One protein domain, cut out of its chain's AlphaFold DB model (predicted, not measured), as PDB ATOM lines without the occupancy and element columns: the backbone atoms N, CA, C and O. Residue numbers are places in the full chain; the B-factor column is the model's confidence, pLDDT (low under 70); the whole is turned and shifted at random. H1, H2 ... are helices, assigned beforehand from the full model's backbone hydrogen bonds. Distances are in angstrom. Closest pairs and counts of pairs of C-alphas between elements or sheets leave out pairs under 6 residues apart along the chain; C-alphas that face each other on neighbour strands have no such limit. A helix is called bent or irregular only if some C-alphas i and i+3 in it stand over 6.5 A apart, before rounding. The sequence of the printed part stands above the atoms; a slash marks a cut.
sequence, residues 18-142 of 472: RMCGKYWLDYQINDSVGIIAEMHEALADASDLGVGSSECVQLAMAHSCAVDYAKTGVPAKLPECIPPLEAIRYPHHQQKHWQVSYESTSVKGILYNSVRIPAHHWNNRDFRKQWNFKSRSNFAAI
ATOM      1  N   ARG A  18      13.431  27.283   8.455       93.69
ATOM      2  CA  ARG A  18      13.484  26.030   7.684       93.69
ATOM      3  C   ARG A  18      12.076  25.583   7.299       93.69
ATOM      4  O   ARG A  18      11.892  25.140   6.170       93.69
ATOM      5  N   MET A  19      11.089  25.768   8.180       90.69
ATOM      6  CA  MET A  19       9.670  25.610   7.852       90.69
ATOM      7  C   MET A  19       9.239  26.589   6.770       90.69
ATOM      8  O   MET A  19       8.642  26.152   5.797       90.69
ATOM      9  N   CYS A  20       9.595  27.874   6.878       92.38
ATOM     10  CA  CYS A  20       9.283  28.859   5.836       92.38
ATOM     11  C   CYS A  20       9.875  28.450   4.476       92.38
ATOM     12  O   CYS A  20       9.192  28.512   3.456       92.38
ATOM     13  N   GLY A  21      11.126  27.972   4.460       94.44
ATOM     14  CA  GLY A  21      11.770  27.452   3.251       94.44
ATOM     15  C   GLY A  21      11.108  26.183   2.700       94.44
ATOM     16  O   GLY A  21      10.919  26.076   1.490       94.44
ATOM     17  N   LYS A  22      10.715  25.241   3.570       92.25
ATOM     18  CA  LYS A  22       9.977  24.032   3.178       92.25
ATOM     19  C   LYS A  22       8.595  24.378   2.624       92.25
ATOM     20  O   LYS A  22       8.281  23.938   1.527       92.25
ATOM     21  N   TYR A  23       7.822  25.200   3.329       91.38
ATOM     22  CA  TYR A  23       6.504  25.649   2.891       91.38
ATOM     23  C   TYR A  23       6.580  26.380   1.550       91.38
ATOM     24  O   TYR A  23       5.767  26.119   0.677       91.38
ATOM     25  N   TRP A  24       7.591  27.229   1.331       93.31
ATOM     26  CA  TRP A  24       7.780  27.877   0.032       93.31
ATOM     27  C   TRP A  24       8.025  26.865  -1.100       93.31
ATOM     28  O   TRP A  24       7.435  27.008  -2.168       93.31
ATOM     29  N   LEU A  25       8.845  25.830  -0.870       95.00
ATOM     30  CA  LEU A  25       9.073  24.755  -1.847       95.00
ATOM     31  C   LEU A  25       7.809  23.925  -2.097       95.00
ATOM     32  O   LEU A  25       7.451  23.705  -3.250       95.00
ATOM     33  N   ASP A  26       7.127  23.500  -1.031       93.06
ATOM     34  CA  ASP A  26       5.864  22.764  -1.124       93.06
ATOM     35  C   ASP A  26       4.807  23.612  -1.864       93.06
ATOM     36  O   ASP A  26       4.087  23.082  -2.710       93.06
ATOM     37  N   TYR A  27       4.782  24.934  -1.634       93.19
ATOM     38  CA  TYR A  27       3.901  25.867  -2.333       93.19
ATOM     39  C   TYR A  27       4.167  25.875  -3.843       93.19
ATOM     40  O   TYR A  27       3.239  25.686  -4.623       93.19
ATOM     41  N   GLN A  28       5.429  26.037  -4.272       92.69
ATOM     42  CA  GLN A  28       5.773  26.051  -5.706       92.69
ATOM     43  C   GLN A  28       5.423  24.735  -6.424       92.69
ATOM     44  O   GLN A  28       5.222  24.744  -7.635       92.69
ATOM     45  N   ILE A  29       5.392  23.607  -5.705       92.00
ATOM     46  CA  ILE A  29       5.091  22.284  -6.274       92.00
ATOM     47  C   ILE A  29       3.579  22.052  -6.395       92.00
ATOM     48  O   ILE A  29       3.138  21.445  -7.369       92.00
ATOM     49  N   ASN A  30       2.793  22.513  -5.419       92.38
ATOM     50  CA  ASN A  30       1.367  22.196  -5.317       92.38
ATOM     51  C   ASN A  30       0.426  23.322  -5.797       92.38
ATOM     52  O   ASN A  30      -0.793  23.121  -5.800       92.38
ATOM     53  N   ASP A  31       0.953  24.484  -6.216       91.81
ATOM     54  CA  ASP A  31       0.162  25.548  -6.853       91.81
ATOM     55  C   ASP A  31      -0.457  25.047  -8.171       91.81
ATOM     56  O   ASP A  31       0.171  24.970  -9.229       91.81
ATOM     57  N   SER A  32      -1.721  24.650  -8.064       93.00
ATOM     58  CA  SER A  32      -2.501  23.972  -9.099       93.00
ATOM     59  C   SER A  32      -3.733  24.773  -9.526       93.00
ATOM     60  O   SER A  32      -4.464  24.332 -10.413       93.00
ATOM     61  N   VAL A  33      -3.935  25.977  -8.967       94.81
ATOM     62  CA  VAL A  33      -5.116  26.831  -9.209       94.81
ATOM     63  C   VAL A  33      -5.315  27.074 -10.706       94.81
ATOM     64  O   VAL A  33      -6.386  26.806 -11.246       94.81
ATOM     65  N   GLY A  34      -4.258  27.506 -11.402       92.81
ATOM     66  CA  GLY A  34      -4.309  27.758 -12.845       92.81
ATOM     67  C   GLY A  34      -4.596  26.502 -13.673       92.81
ATOM     68  O   GLY A  34      -5.377  26.560 -14.618       92.81
ATOM     69  N   ILE A  35      -4.023  25.355 -13.292       92.38
ATOM     70  CA  ILE A  35      -4.212  24.079 -14.001       92.38
ATOM     71  C   ILE A  35      -5.671  23.625 -13.876       92.38
ATOM     72  O   ILE A  35      -6.315  23.321 -14.881       92.38
ATOM     73  N   ILE A  36      -6.216  23.642 -12.656       94.81
ATOM     74  CA  ILE A  36      -7.603  23.256 -12.374       94.81
ATOM     75  C   ILE A  36      -8.579  24.219 -13.070       94.81
ATOM     76  O   ILE A  36      -9.554  23.760 -13.663       94.81
ATOM     77  N   ALA A  37      -8.305  25.529 -13.074       94.69
ATOM     78  CA  ALA A  37      -9.128  26.523 -13.768       94.69
ATOM     79  C   ALA A  37      -9.180  26.293 -15.290       94.69
ATOM     80  O   ALA A  37     -10.259  26.293 -15.886       94.69
ATOM     81  N   GLU A  38      -8.027  26.059 -15.926       91.94
ATOM     82  CA  GLU A  38      -7.944  25.775 -17.364       91.94
ATOM     83  C   GLU A  38      -8.659  24.467 -17.737       91.94
ATOM     84  O   GLU A  38      -9.325  24.396 -18.773       91.94
ATOM     85  N   MET A  39      -8.545  23.438 -16.889       92.44
ATOM     86  CA  MET A  39      -9.244  22.161 -17.055       92.44
ATOM     87  C   MET A  39     -10.758  22.306 -16.889       92.44
ATOM     88  O   MET A  39     -11.507  21.821 -17.736       92.44
ATOM     89  N   HIS A  40     -11.210  23.010 -15.848       95.00
ATOM     90  CA  HIS A  40     -12.624  23.300 -15.613       95.00
ATOM     91  C   HIS A  40     -13.232  24.046 -16.803       95.00
ATOM     92  O   HIS A  40     -14.298  23.676 -17.283       95.00
ATOM     93  N   GLU A  41     -12.541  25.057 -17.340       93.81
ATOM     94  CA  GLU A  41     -13.011  25.758 -18.536       93.81
ATOM     95  C   GLU A  41     -13.087  24.831 -19.764       93.81
ATOM     96  O   GLU A  41     -14.050  24.900 -20.524       93.81
ATOM     97  N   ALA A  42     -12.104  23.948 -19.963       92.81
ATOM     98  CA  ALA A  42     -12.076  23.044 -21.113       92.81
ATOM     99  C   ALA A  42     -13.176  21.970 -21.075       92.81
ATOM    100  O   ALA A  42     -13.759  21.670 -22.120       92.81
ATOM    101  N   LEU A  43     -13.468  21.409 -19.893       92.94
ATOM    102  CA  LEU A  43     -14.545  20.430 -19.711       92.94
ATOM    103  C   LEU A  43     -15.930  21.090 -19.737       92.94
ATOM    104  O   LEU A  43     -16.836  20.554 -20.371       92.94
ATOM    105  N   ALA A  44     -16.079  22.283 -19.153       95.06
ATOM    106  CA  ALA A  44     -17.323  23.050 -19.226       95.06
ATOM    107  C   ALA A  44     -17.650  23.524 -20.653       95.06
ATOM    108  O   ALA A  44     -18.817  23.699 -20.983       95.06
ATOM    109  N   ASP A  45     -16.649  23.743 -21.510       94.25
ATOM    110  CA  ASP A  45     -16.871  24.078 -22.923       94.25
ATOM    111  C   ASP A  45     -17.206  22.840 -23.780       94.25
ATOM    112  O   ASP A  45     -17.919  22.956 -24.775       94.25
ATOM    113  N   ALA A  46     -16.733  21.654 -23.371       91.00
ATOM    114  CA  ALA A  46     -16.950  20.385 -24.071       91.00
ATOM    115  C   ALA A  46     -18.243  19.647 -23.673       91.00
ATOM    116  O   ALA A  46     -18.687  18.773 -24.416       91.00
ATOM    117  N   SER A  47     -18.809  19.941 -22.498       92.62
ATOM    118  CA  SER A  47     -19.988  19.257 -21.956       92.62
ATOM    119  C   SER A  47     -21.292  19.947 -22.355       92.62
ATOM    120  O   SER A  47     -21.433  21.157 -22.183       92.62
ATOM    121  N   ASP A  48     -22.296  19.173 -22.777       91.06
ATOM    122  CA  ASP A  48     -23.652  19.679 -23.055       91.06
ATOM    123  C   ASP A  48     -24.329  20.279 -21.803       91.06
ATOM    124  O   ASP A  48     -25.180  21.162 -21.911       91.06
ATOM    125  N   LEU A  49     -23.934  19.831 -20.603       93.50
ATOM    126  CA  LEU A  49     -24.383  20.385 -19.316       93.50
ATOM    127  C   LEU A  49     -23.570  21.616 -18.875       93.50
ATOM    128  O   LEU A  49     -23.875  22.238 -17.853       93.50
ATOM    129  N   GLY A  50     -22.526  21.972 -19.626       92.44
ATOM    130  CA  GLY A  50     -21.609  23.057 -19.311       92.44
ATOM    131  C   GLY A  50     -20.980  22.916 -17.924       92.44
ATOM    132  O   GLY A  50     -20.605  21.828 -17.490       92.44
ATOM    133  N   VAL A  51     -20.940  24.026 -17.181       93.31
ATOM    134  CA  VAL A  51     -20.490  24.069 -15.774       93.31
ATOM    135  C   VAL A  51     -21.351  23.232 -14.812       93.31
ATOM    136  O   VAL A  51     -20.947  23.017 -13.675       93.31
ATOM    137  N   GLY A  52     -22.530  22.769 -15.244       92.50
ATOM    138  CA  GLY A  52     -23.403  21.884 -14.472       92.50
ATOM    139  C   GLY A  52     -23.042  20.399 -14.571       92.50
ATOM    140  O   GLY A  52     -23.741  19.576 -13.981       92.50
ATOM    141  N   SER A  53     -21.992  20.032 -15.315       94.06
ATOM    142  CA  SER A  53     -21.517  18.646 -15.374       94.06
ATOM    143  C   SER A  53     -20.918  18.201 -14.030       94.06
ATOM    144  O   SER A  53     -20.373  19.010 -13.274       94.06
ATOM    145  N   SER A  54     -20.999  16.905 -13.715       93.31
ATOM    146  CA  SER A  54     -20.482  16.362 -12.450       93.31
ATOM    147  C   SER A  54     -18.960  16.494 -12.337       93.31
ATOM    148  O   SER A  54     -18.436  16.650 -11.233       93.31
ATOM    149  N   GLU A  55     -18.250  16.481 -13.466       93.19
ATOM    150  CA  GLU A  55     -16.817  16.758 -13.567       93.19
ATOM    151  C   GLU A  55     -16.512  18.223 -13.229       93.19
ATOM    152  O   GLU A  55     -15.601  18.502 -12.451       93.19
ATOM    153  N   CYS A  56     -17.300  19.167 -13.761       94.81
ATOM    154  CA  CYS A  56     -17.128  20.594 -13.484       94.81
ATOM    155  C   CYS A  56     -17.411  20.923 -12.013       94.81
ATOM    156  O   CYS A  56     -16.625  21.631 -11.390       94.81
ATOM    157  N   VAL A  57     -18.462  20.348 -11.419       94.00
ATOM    158  CA  VAL A  57     -18.772  20.525  -9.988       94.00
ATOM    159  C   VAL A  57     -17.624  20.030  -9.100       94.00
ATOM    160  O   VAL A  57     -17.201  20.742  -8.189       94.00
ATOM    161  N   GLN A  58     -17.061  18.852  -9.385       93.50
ATOM    162  CA  GLN A  58     -15.925  18.329  -8.617       93.50
ATOM    163  C   GLN A  58     -14.633  19.131  -8.851       93.50
ATOM    164  O   GLN A  58     -13.867  19.345  -7.912       93.50
ATOM    165  N   LEU A  59     -14.400  19.637 -10.067       95.00
ATOM    166  CA  LEU A  59     -13.298  20.565 -10.336       95.00
ATOM    167  C   LEU A  59     -13.478  21.909  -9.625       95.00
ATOM    168  O   LEU A  59     -12.487  22.474  -9.172       95.00
ATOM    169  N   ALA A  60     -14.705  22.410  -9.474       94.31
ATOM    170  CA  ALA A  60     -14.983  23.620  -8.704       94.31
ATOM    171  C   ALA A  60     -14.694  23.420  -7.206       94.31
ATOM    172  O   ALA A  60     -14.106  24.299  -6.581       94.31
ATOM    173  N   MET A  61     -15.018  22.248  -6.643       92.50
ATOM    174  CA  MET A  61     -14.621  21.875  -5.277       92.50
ATOM    175  C   MET A  61     -13.091  21.814  -5.131       92.50
ATOM    176  O   MET A  61     -12.531  22.458  -4.245       92.50
ATOM    177  N   ALA A  62     -12.400  21.117  -6.043       93.75
ATOM    178  CA  ALA A  62     -10.937  21.034  -6.042       93.75
ATOM    179  C   ALA A  62     -10.264  22.410  -6.223       93.75
ATOM    180  O   ALA A  62      -9.237  22.685  -5.602       93.75
ATOM    181  N   HIS A  63     -10.853  23.298  -7.030       94.31
ATOM    182  CA  HIS A  63     -10.379  24.668  -7.222       94.31
ATOM    183  C   HIS A  63     -10.509  25.508  -5.942       94.31
ATOM    184  O   HIS A  63      -9.626  26.316  -5.659       94.31
ATOM    185  N   SER A  64     -11.573  25.323  -5.154       93.19
ATOM    186  CA  SER A  64     -11.725  25.991  -3.852       93.19
ATOM    187  C   SER A  64     -10.604  25.584  -2.889       93.19
ATOM    188  O   SER A  64      -9.891  26.458  -2.397       93.19
ATOM    189  N   CYS A  65     -10.345  24.277  -2.735       92.00
ATOM    190  CA  CYS A  65      -9.200  23.779  -1.958       92.00
ATOM    191  C   CYS A  65      -7.859  24.336  -2.476       92.00
ATOM    192  O   CYS A  65      -6.994  24.709  -1.687       92.00
ATOM    193  N   ALA A  66      -7.678  24.436  -3.799       94.25
ATOM    194  CA  ALA A  66      -6.434  24.936  -4.393       94.25
ATOM    195  C   ALA A  66      -6.175  26.416  -4.072       94.25
ATOM    196  O   ALA A  66      -5.032  26.800  -3.838       94.25
ATOM    197  N   VAL A  67      -7.224  27.245  -4.040       94.00
ATOM    198  CA  VAL A  67      -7.123  28.664  -3.660       94.00
ATOM    199  C   VAL A  67      -6.811  28.817  -2.168       94.00
ATOM    200  O   VAL A  67      -6.016  29.680  -1.792       94.00
ATOM    201  N   ASP A  68      -7.393  27.968  -1.318       92.81
ATOM    202  CA  ASP A  68      -7.179  28.020   0.129       92.81
ATOM    203  C   ASP A  68      -5.894  27.326   0.606       92.81
ATOM    204  O   ASP A  68      -5.475  27.558   1.740       92.81
ATOM    205  N   TYR A  69      -5.175  26.605  -0.260       92.00
ATOM    206  CA  TYR A  69      -3.866  26.004   0.038       92.00
ATOM    207  C   TYR A  69      -2.845  26.999   0.634       92.00
ATOM    208  O   TYR A  69      -2.073  26.651   1.535       92.00
ATOM    209  N   ALA A  70      -2.888  28.265   0.202       90.44
ATOM    210  CA  ALA A  70      -2.068  29.352   0.749       90.44
ATOM    211  C   ALA A  70      -2.319  29.630   2.251       90.44
ATOM    212  O   ALA A  70      -1.472  30.212   2.926       90.44
ATOM    213  N   LYS A  71      -3.491  29.239   2.764       88.81
ATOM    214  CA  LYS A  71      -3.937  29.418   4.153       88.81
ATOM    215  C   LYS A  71      -3.887  28.108   4.937       88.81
ATOM    216  O   LYS A  71      -3.525  28.116   6.108       88.81
ATOM    217  N   THR A  72      -4.283  27.000   4.306       90.25
ATOM    218  CA  THR A  72      -4.494  25.714   4.984       90.25
ATOM    219  C   THR A  72      -3.257  24.824   4.980       90.25
ATOM    220  O   THR A  72      -3.084  24.010   5.883       90.25
ATOM    221  N   GLY A  73      -2.392  24.952   3.967       88.69
ATOM    222  CA  GLY A  73      -1.296  24.013   3.722       88.69
ATOM    223  C   GLY A  73      -1.746  22.640   3.199       88.69
ATOM    224  O   GLY A  73      -0.902  21.757   3.041       88.69
ATOM    225  N   VAL A  74      -3.037  22.456   2.893       89.81
ATOM    226  CA  VAL A  74      -3.598  21.216   2.332       89.81
ATOM    227  C   VAL A  74      -3.616  21.299   0.797       89.81
ATOM    228  O   VAL A  74      -4.331  22.137   0.250       89.81
ATOM    229  N   PRO A  75      -2.826  20.485   0.069       91.38
ATOM    230  CA  PRO A  75      -2.780  20.552  -1.388       91.38
ATOM    231  C   PRO A  75      -4.056  19.967  -2.006       91.38
ATOM    232  O   PRO A  75      -4.514  18.889  -1.612       91.38
ATOM    233  N   ALA A  76      -4.596  20.649  -3.016       93.31
ATOM    234  CA  ALA A  76      -5.768  20.178  -3.744       93.31
ATOM    235  C   ALA A  76      -5.502  18.842  -4.451       93.31
ATOM    236  O   ALA A  76      -4.452  18.628  -5.060       93.31
ATOM    237  N   LYS A  77      -6.491  17.947  -4.401       90.81
ATOM    238  CA  LYS A  77      -6.465  16.658  -5.097       90.81
ATOM    239  C   LYS A  77      -7.420  16.701  -6.277       90.81
ATOM    240  O   LYS A  77      -8.559  17.144  -6.143       90.81
ATOM    241  N   LEU A  78      -6.957  16.215  -7.424       89.38
ATOM    242  CA  LEU A  78      -7.800  16.075  -8.601       89.38
ATOM    243  C   LEU A  78      -8.696  14.825  -8.443       89.38
ATOM    244  O   LEU A  78      -8.164  13.767  -8.097       89.38
ATOM    245  N   PRO A  79     -10.020  14.912  -8.671       87.81
ATOM    246  CA  PRO A  79     -10.912  13.755  -8.576       87.81
ATOM    247  C   PRO A  79     -10.602  12.693  -9.641       87.81
ATOM    248  O   PRO A  79     -10.312  13.031 -10.786       87.81
ATOM    249  N   GLU A  80     -10.744  11.408  -9.300       87.38
ATOM    250  CA  GLU A  80     -10.429  10.280 -10.202       87.38
ATOM    251  C   GLU A  80     -11.301  10.222 -11.468       87.38
ATOM    252  O   GLU A  80     -10.893   9.653 -12.478       87.38
ATOM    253  N   CYS A  81     -12.497  10.817 -11.435       86.00
ATOM    254  CA  CYS A  81     -13.372  10.911 -12.605       86.00
ATOM    255  C   CYS A  81     -12.881  11.923 -13.657       86.00
ATOM    256  O   CYS A  81     -13.371  11.917 -14.786       86.00
ATOM    257  N   ILE A  82     -11.933  12.797 -13.302       90.88
ATOM    258  CA  ILE A  82     -11.389  13.797 -14.213       90.88
ATOM    259  C   ILE A  82     -10.302  13.146 -15.079       90.88
ATOM    260  O   ILE A  82      -9.370  12.546 -14.540       90.88
ATOM    261  N   PRO A  83     -10.364  13.269 -16.419       86.94
ATOM    262  CA  PRO A  83      -9.317  12.741 -17.285       86.94
ATOM    263  C   PRO A  83      -7.955  13.402 -16.993       86.94
ATOM    264  O   PRO A  83      -7.904  14.591 -16.667       86.94
ATOM    265  N   PRO A  84      -6.836  12.671 -17.164       87.44
ATOM    266  CA  PRO A  84      -5.501  13.229 -16.976       87.44
ATOM    267  C   PRO A  84      -5.240  14.384 -17.954       87.44
ATOM    268  O   PRO A  84      -5.800  14.429 -19.054       87.44
ATOM    269  N   LEU A  85      -4.363  15.312 -17.563       84.44
ATOM    270  CA  LEU A  85      -4.116  16.578 -18.264       84.44
ATOM    271  C   LEU A  85      -3.743  16.393 -19.748       84.44
ATOM    272  O   LEU A  85      -4.078  17.227 -20.591       84.44
ATOM    273  N   GLU A  86      -3.070  15.290 -20.076       82.19
ATOM    274  CA  GLU A  86      -2.649  14.896 -21.421       82.19
ATOM    275  C   GLU A  86      -3.814  14.444 -22.316       82.19
ATOM    276  O   GLU A  86      -3.726  14.570 -23.539       82.19
ATOM    277  N   ALA A  87      -4.894  13.925 -21.726       85.94
ATOM    278  CA  ALA A  87      -6.084  13.455 -22.434       85.94
ATOM    279  C   ALA A  87      -7.107  14.575 -22.699       85.94
ATOM    280  O   ALA A  87      -7.998  14.411 -23.538       85.94
ATOM    281  N   ILE A  88      -6.983  15.717 -22.017       87.12
ATOM    282  CA  ILE A  88      -7.917  16.837 -22.158       87.12
ATOM    283  C   ILE A  88      -7.726  17.533 -23.504       87.12
ATOM    284  O   ILE A  88      -6.634  17.959 -23.890       87.12
ATOM    285  N   ARG A  89      -8.841  17.677 -24.221       86.50
ATOM    286  CA  ARG A  89      -8.931  18.481 -25.435       86.50
ATOM    287  C   ARG A  89      -9.357  19.889 -25.066       86.50
ATOM    288  O   ARG A  89     -10.315  20.076 -24.327       86.50
ATOM    289  N   TYR A  90      -8.665  20.870 -25.628       89.56
ATOM    290  CA  TYR A  90      -8.884  22.276 -25.312       89.56
ATOM    291  C   TYR A  90      -9.606  22.994 -26.455       89.56
ATOM    292  O   TYR A  90      -9.290  22.746 -27.626       89.56
ATOM    293  N   PRO A  91     -10.559  23.890 -26.158       90.75
ATOM    294  CA  PRO A  91     -11.238  24.652 -27.192       90.75
ATOM    295  C   PRO A  91     -10.279  25.642 -27.861       90.75
ATOM    296  O   PRO A  91      -9.347  26.173 -27.250       90.75
ATOM    297  N   HIS A  92     -10.509  25.908 -29.146       85.75
ATOM    298  CA  HIS A  92      -9.660  26.758 -29.987       85.75
ATOM    299  C   HIS A  92      -9.413  28.155 -29.400       85.75
ATOM    300  O   HIS A  92      -8.330  28.716 -29.601       85.75
ATOM    301  N   HIS A  93     -10.388  28.702 -28.667       85.75
ATOM    302  CA  HIS A  93     -10.331  30.025 -28.037       85.75
ATOM    303  C   HIS A  93      -9.313  30.138 -26.885       85.75
ATOM    304  O   HIS A  93      -8.858  31.245 -26.601       85.75
ATOM    305  N   GLN A  94      -8.857  29.020 -26.304       85.94
ATOM    306  CA  GLN A  94      -7.784  28.998 -25.296       85.94
ATOM    307  C   GLN A  94      -6.361  29.004 -25.888       85.94
ATOM    308  O   GLN A  94      -5.382  29.054 -25.149       85.94
ATOM    309  N   GLN A  95      -6.204  28.944 -27.217       74.25
ATOM    310  CA  GLN A  95      -4.907  29.049 -27.915       74.25
ATOM    311  C   GLN A  95      -3.817  28.016 -27.514       74.25
ATOM    312  O   GLN A  95      -2.642  28.191 -27.856       74.25
ATOM    313  N   LYS A  96      -4.170  26.897 -26.858       70.75
ATOM    314  CA  LYS A  96      -3.240  25.807 -26.488       70.75
ATOM    315  C   LYS A  96      -2.782  24.972 -27.698       70.75
ATOM    316  O   LYS A  96      -3.135  23.811 -27.865       70.75
ATOM    317  N   HIS A  97      -1.933  25.577 -28.528       52.31
ATOM    318  CA  HIS A  97      -1.401  25.063 -29.800       52.31
ATOM    319  C   HIS A  97      -0.673  23.700 -29.786       52.31
ATOM    320  O   HIS A  97      -0.374  23.190 -30.865       52.31
ATOM    321  N   TRP A  98      -0.377  23.114 -28.620       54.91
ATOM    322  CA  TRP A  98       0.289  21.806 -28.501       54.91
ATOM    323  C   TRP A  98      -0.657  20.639 -28.174       54.91
ATOM    324  O   TRP A  98      -0.255  19.488 -28.320       54.91
ATOM    325  N   GLN A  99      -1.896  20.910 -27.748       57.31
ATOM    326  CA  GLN A  99      -2.896  19.890 -27.409       57.31
ATOM    327  C   GLN A  99      -4.043  19.906 -28.428       57.31
ATOM    328  O   GLN A  99      -4.319  20.934 -29.047       57.31
ATOM    329  N   VAL A 100      -4.682  18.749 -28.643       58.72
ATOM    330  CA  VAL A 100      -5.608  18.505 -29.766       58.72
ATOM    331  C   VAL A 100      -6.844  19.401 -29.677       58.72
ATOM    332  O   VAL A 100      -7.849  19.054 -29.049       58.72
ATOM    333  N   SER A 101      -6.770  20.550 -30.346       76.19
ATOM    334  CA  SER A 101      -7.792  21.587 -30.268       76.19
ATOM    335  C   SER A 101      -9.072  21.183 -31.009       76.19
ATOM    336  O   SER A 101      -9.027  20.421 -31.981       76.19
ATOM    337  N   TYR A 102     -10.220  21.686 -30.564       86.75
ATOM    338  CA  TYR A 102     -11.492  21.602 -31.291       86.75
ATOM    339  C   TYR A 102     -12.081  22.997 -31.509       86.75
ATOM    340  O   TYR A 102     -11.779  23.922 -30.758       86.75
ATOM    341  N   GLU A 103     -12.900  23.156 -32.547       86.94
ATOM    342  CA  GLU A 103     -13.681  24.379 -32.738       86.94
ATOM    343  C   GLU A 103     -14.890  24.330 -31.803       86.94
ATOM    344  O   GLU A 103     -15.771  23.486 -31.954       86.94
ATOM    345  N   SER A 104     -14.889  25.209 -30.804       90.06
ATOM    346  CA  SER A 104     -15.960  25.331 -29.820       90.06
ATOM    347  C   SER A 104     -17.200  26.003 -30.409       90.06
ATOM    348  O   SER A 104     -17.107  27.046 -31.066       90.06
ATOM    349  N   THR A 105     -18.360  25.421 -30.111       90.75
ATOM    350  CA  THR A 105     -19.698  25.951 -30.403       90.75
ATOM    351  C   THR A 105     -20.257  26.822 -29.273       90.75
ATOM    352  O   THR A 105     -21.341  27.386 -29.428       90.75
ATOM    353  N   SER A 106     -19.545  26.960 -28.147       90.94
ATOM    354  CA  SER A 106     -20.004  27.752 -27.006       90.94
ATOM    355  C   SER A 106     -20.085  29.242 -27.344       90.94
ATOM    356  O   SER A 106     -19.449  29.732 -28.282       90.94
ATOM    357  N   VAL A 107     -20.809  30.013 -26.527       91.88
ATOM    358  CA  VAL A 107     -20.853  31.481 -26.649       91.88
ATOM    359  C   VAL A 107     -19.439  32.080 -26.632       91.88
ATOM    360  O   VAL A 107     -19.164  33.010 -27.388       91.88
ATOM    361  N   LYS A 108     -18.509  31.514 -25.846       90.44
ATOM    362  CA  LYS A 108     -17.109  31.955 -25.802       90.44
ATOM    363  C   LYS A 108     -16.376  31.650 -27.114       90.44
ATOM    364  O   LYS A 108     -15.683  32.526 -27.631       90.44
ATOM    365  N   GLY A 109     -16.581  30.467 -27.696       89.44
ATOM    366  CA  GLY A 109     -16.038  30.093 -29.007       89.44
ATOM    367  C   GLY A 109     -16.579  30.936 -30.165       89.44
ATOM    368  O   GLY A 109     -15.806  31.403 -31.006       89.44
ATOM    369  N   ILE A 110     -17.889  31.201 -30.172       89.56
ATOM    370  CA  ILE A 110     -18.558  32.064 -31.154       89.56
ATOM    371  C   ILE A 110     -18.046  33.503 -31.042       89.56
ATOM    372  O   ILE A 110     -17.668  34.089 -32.058       89.56
ATOM    373  N   LEU A 111     -17.982  34.066 -29.829       89.94
ATOM    374  CA  LEU A 111     -17.454  35.414 -29.598       89.94
ATOM    375  C   LEU A 111     -15.986  35.522 -30.010       89.94
ATOM    376  O   LEU A 111     -15.612  36.468 -30.697       89.94
ATOM    377  N   TYR A 112     -15.154  34.539 -29.666       86.25
ATOM    378  CA  TYR A 112     -13.761  34.524 -30.103       86.25
ATOM    379  C   TYR A 112     -13.658  34.579 -31.640       86.25
ATOM    380  O   TYR A 112     -12.877  35.358 -32.189       86.25
ATOM    381  N   ASN A 113     -14.466  33.782 -32.347       81.81
ATOM    382  CA  ASN A 113     -14.483  33.756 -33.811       81.81
ATOM    383  C   ASN A 113     -15.054  35.046 -34.431       81.81
ATOM    384  O   ASN A 113     -14.616  35.450 -35.511       81.81
ATOM    385  N   SER A 114     -16.015  35.699 -33.766       80.38
ATOM    386  CA  SER A 114     -16.649  36.929 -34.249       80.38
ATOM    387  C   SER A 114     -15.797  38.183 -34.022       80.38
ATOM    388  O   SER A 114     -15.883  39.119 -34.820       80.38
ATOM    389  N   VAL A 115     -14.910  38.193 -33.015       77.81
ATOM    390  CA  VAL A 115     -13.960  39.289 -32.725       77.81
ATOM    391  C   VAL A 115     -12.777  39.273 -33.709       77.81
ATOM    392  O   VAL A 115     -11.591  39.238 -33.381       77.81
ATOM    393  N   ARG A 116     -13.109  39.367 -34.995       62.38
ATOM    394  CA  ARG A 116     -12.161  39.611 -36.077       62.38
ATOM    395  C   ARG A 116     -11.956  41.115 -36.218       62.38
ATOM    396  O   ARG A 116     -12.681  41.769 -36.964       62.38
ATOM    397  N   ILE A 117     -10.934  41.656 -35.544       66.75
ATOM    398  CA  ILE A 117     -10.514  43.063 -35.698       66.75
ATOM    399  C   ILE A 117     -10.398  43.383 -37.204       66.75
ATOM    400  O   ILE A 117      -9.563  42.768 -37.886       66.75
ATOM    401  N   PRO A 118     -11.206  44.315 -37.752       67.75
ATOM    402  CA  PRO A 118     -11.219  44.589 -39.183       67.75
ATOM    403  C   PRO A 118      -9.845  45.007 -39.712       67.75
ATOM    404  O   PRO A 118      -9.064  45.681 -39.036       67.75
ATOM    405  N   ALA A 119      -9.540  44.647 -40.960       67.12
ATOM    406  CA  ALA A 119      -8.215  44.877 -41.544       67.12
ATOM    407  C   ALA A 119      -7.800  46.366 -41.574       67.12
ATOM    408  O   ALA A 119      -6.606  46.665 -41.538       67.12
ATOM    409  N   HIS A 120      -8.765  47.293 -41.597       73.56
ATOM    410  CA  HIS A 120      -8.505  48.732 -41.520       73.56
ATOM    411  C   HIS A 120      -8.073  49.183 -40.109       73.56
ATOM    412  O   HIS A 120      -7.133  49.970 -39.990       73.56
ATOM    413  N   HIS A 121      -8.647  48.618 -39.038       72.12
ATOM    414  CA  HIS A 121      -8.212  48.867 -37.657       72.12
ATOM    415  C   HIS A 121      -6.778  48.366 -37.404       72.12
ATOM    416  O   HIS A 121      -6.003  49.038 -36.728       72.12
ATOM    417  N   TRP A 122      -6.369  47.256 -38.032       70.50
ATOM    418  CA  TRP A 122      -4.971  46.793 -38.014       70.50
ATOM    419  C   TRP A 122      -3.977  47.757 -38.672       70.50
ATOM    420  O   TRP A 122      -2.799  47.767 -38.309       70.50
ATOM    421  N   ASN A 123      -4.423  48.542 -39.655       74.88
ATOM    422  CA  ASN A 123      -3.584  49.536 -40.322       74.88
ATOM    423  C   ASN A 123      -3.523  50.841 -39.516       74.88
ATOM    424  O   ASN A 123      -2.445  51.434 -39.403       74.88
ATOM    425  N   ASN A 124      -4.642  51.241 -38.903       83.69
ATOM    426  CA  ASN A 124      -4.747  52.435 -38.069       83.69
ATOM    427  C   ASN A 124      -3.659  52.431 -36.968       83.69
ATOM    428  O   ASN A 124      -3.465  51.457 -36.234       83.69
ATOM    429  N   ARG A 125      -2.868  53.510 -36.912       80.62
ATOM    430  CA  ARG A 125      -1.746  53.652 -35.973       80.62
ATOM    431  C   ARG A 125      -2.239  53.961 -34.564       80.62
ATOM    432  O   ARG A 125      -1.669  53.447 -33.606       80.62
ATOM    433  N   ASP A 126      -3.276  54.774 -34.441       86.06
ATOM    434  CA  ASP A 126      -3.753  55.279 -33.158       86.06
ATOM    435  C   ASP A 126      -4.646  54.251 -32.464       86.06
ATOM    436  O   ASP A 126      -4.462  54.022 -31.275       86.06
ATOM    437  N   PHE A 127      -5.438  53.481 -33.222       79.62
ATOM    438  CA  PHE A 127      -6.082  52.258 -32.722       79.62
ATOM    439  C   PHE A 127      -5.054  51.276 -32.128       79.62
ATOM    440  O   PHE A 127      -5.223  50.774 -31.019       79.62
ATOM    441  N   ARG A 128      -3.930  51.036 -32.821       81.06
ATOM    442  CA  ARG A 128      -2.867  50.156 -32.303       81.06
ATOM    443  C   ARG A 128      -2.151  50.710 -31.072       81.06
ATOM    444  O   ARG A 128      -1.761  49.914 -30.225       81.06
ATOM    445  N   LYS A 129      -1.979  52.031 -30.955       81.69
ATOM    446  CA  LYS A 129      -1.435  52.662 -29.739       81.69
ATOM    447  C   LYS A 129      -2.412  52.550 -28.568       81.69
ATOM    448  O   LYS A 129      -1.999  52.125 -27.499       81.69
ATOM    449  N   GLN A 130      -3.683  52.892 -28.788       84.50
ATOM    450  CA  GLN A 130      -4.752  52.856 -27.784       84.50
ATOM    451  C   GLN A 130      -4.850  51.480 -27.111       84.50
ATOM    452  O   GLN A 130      -4.976  51.397 -25.896       84.50
ATOM    453  N   TRP A 131      -4.715  50.410 -27.901       77.06
ATOM    454  CA  TRP A 131      -4.796  49.020 -27.442       77.06
ATOM    455  C   TRP A 131      -3.425  48.323 -27.297       77.06
ATOM    456  O   TRP A 131      -3.356  47.099 -27.219       77.06
ATOM    457  N   ASN A 132      -2.317  49.077 -27.263       73.44
ATOM    458  CA  ASN A 132      -0.944  48.575 -27.067       73.44
ATOM    459  C   ASN A 132      -0.499  47.415 -28.000       73.44
ATOM    460  O   ASN A 132       0.375  46.608 -27.659       73.44
ATOM    461  N   PHE A 133      -1.039  47.336 -29.221       70.75
ATOM    462  CA  PHE A 133      -0.700  46.292 -30.194       70.75
ATOM    463  C   PHE A 133       0.703  46.497 -30.791       70.75
ATOM    464  O   PHE A 133       0.901  47.258 -31.740       70.75
ATOM    465  N   LYS A 134       1.684  45.748 -30.266       57.28
ATOM    466  CA  LYS A 134       3.118  45.884 -30.599       57.28
ATOM    467  C   LYS A 134       3.473  45.670 -32.082       57.28
ATOM    468  O   LYS A 134       4.456  46.242 -32.538       57.28
ATOM    469  N   SER A 135       2.723  44.859 -32.839       54.47
ATOM    470  CA  SER A 135       2.938  44.644 -34.283       54.47
ATOM    471  C   SER A 135       1.801  43.842 -34.936       54.47
ATOM    472  O   SER A 135       1.172  43.002 -34.295       54.47
ATOM    473  N   ARG A 136       1.614  44.026 -36.253       48.12
ATOM    474  CA  ARG A 136       0.750  43.202 -37.128       48.12
ATOM    475  C   ARG A 136       1.165  41.714 -37.140       48.12
ATOM    476  O   ARG A 136       0.338  40.843 -37.393       48.12
ATOM    477  N   SER A 137       2.440  41.426 -36.857       48.66
ATOM    478  CA  SER A 137       3.030  40.077 -36.889       48.66
ATOM    479  C   SER A 137       2.441  39.103 -35.871       48.66
ATOM    480  O   SER A 137       2.461  37.902 -36.115       48.66
ATOM    481  N   ASN A 138       1.918  39.596 -34.746       45.28
ATOM    482  CA  ASN A 138       1.548  38.730 -33.623       45.28
ATOM    483  C   ASN A 138       0.146  38.117 -33.769       45.28
ATOM    484  O   ASN A 138      -0.143  37.121 -33.122       45.28
ATOM    485  N   PHE A 139      -0.703  38.680 -34.636       42.12
ATOM    486  CA  PHE A 139      -2.083  38.216 -34.852       42.12
ATOM    487  C   PHE A 139      -2.341  37.714 -36.278       42.12
ATOM    488  O   PHE A 139      -3.252  36.923 -36.485       42.12
ATOM    489  N   ALA A 140      -1.499  38.067 -37.258       39.50
ATOM    490  CA  ALA A 140      -1.514  37.410 -38.571       39.50
ATOM    491  C   ALA A 140      -1.161  35.905 -38.492       39.50
ATOM    492  O   ALA A 140      -1.469  35.153 -39.416       39.50
ATOM    493  N   ALA A 141      -0.540  35.478 -37.383       40.56
ATOM    494  CA  ALA A 141      -0.331  34.080 -37.016       40.56
ATOM    495  C   ALA A 141      -1.604  33.396 -36.478       40.56
ATOM    496  O   ALA A 141      -1.740  32.187 -36.633       40.56
ATOM    497  N   ILE A 142      -2.575  34.150 -35.946       42.31
ATOM    498  CA  ILE A 142      -3.921  33.658 -35.600       42.31
ATOM    499  C   ILE A 142      -4.795  33.704 -36.862       42.31
ATOM    500  O   ILE A 142      -5.881  34.277 -36.919       42.31
TER     501      ILE A 142
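This is residues 18 to 142 of the 472 residues of the protein "RNA-dependent RNA polymerase" of Reticulomyxa filosa (UniProt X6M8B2). A helical hairpin of H2 and H3 makes the larger lobe, with H1 carrying the line of H2 onward past one end of the hairpin. A long link without a named helix leads back from H3 toward the other end of H2, and from there H4 leads on to a small, loosely built second lobe of H5, H6 and a final stretch, residues 131 to 142, that folds back. The printed part has 125 residues with six named helices, H1 to H6 in order, and no named strand; its class is all helix, with 65 residues in named elements. The whole is loose, with a radius of gyration of the C-alphas of 19.0 A, and flat, spanning 55 by 41 by 22 A.

H1 takes residues 18 to 30 and is 18.2 A long from first to last C-alpha, starting at C-alpha 18 at (13.484, 26.030, 7.684). H2, residues 33 to 46, is 20.1 A long. H3, residues 54 to 72, is the longest helix at 25.4 A and ends at C-alpha 72 at (-4.494, 25.714, 4.984); it is only just irregular, with C-alphas 67 and 70 standing 6.7 A apart. H4, residues 107 to 114, is 10.3 A long. H5 takes residues 119 to 123 and H6 residues 125 to 130, ending at C-alpha 130 at (-4.752, 52.856, -27.784).

H1 and H3 are close but not clearly touching, with the C-alphas of Tyr 27 and Ala 70 closest at 7.6 A; they run opposite ways at a shallow tilt of 18 degrees. H1 and H2 are apart. H2 and H3 touch and form a helical hairpin, opposite ways at a shallow tilt of 12 degrees, and their closest C-alphas are those of Val 33 and Ala 66, 5.3 A apart. H4 touches no helix; it is only just apart from H2, at a closest 8.4 A. H5 and H6 only just touch, and only at the corner by their link, with 3 pairs of C-alphas within 8 A, the closest those of His 121 and Phe 127 at 6.4 A. In H1, H2, H4, H5 and H6 every O i to N i+4 pair is within hydrogen-bond range; in H3 13 of 15 are.

The two C-alphas farthest apart, those of Arg 18 and His 120, are 58.5 A apart. The printed part has no cut. The link from H3 to H4, residues 73 to 106, is long; the link from H2 to H3 is short, and the other three are tight. The mean pLDDT of the printed part is 83.9, and residues 97 to 100, 116 to 119 and 134 to 142 of the model are under 70.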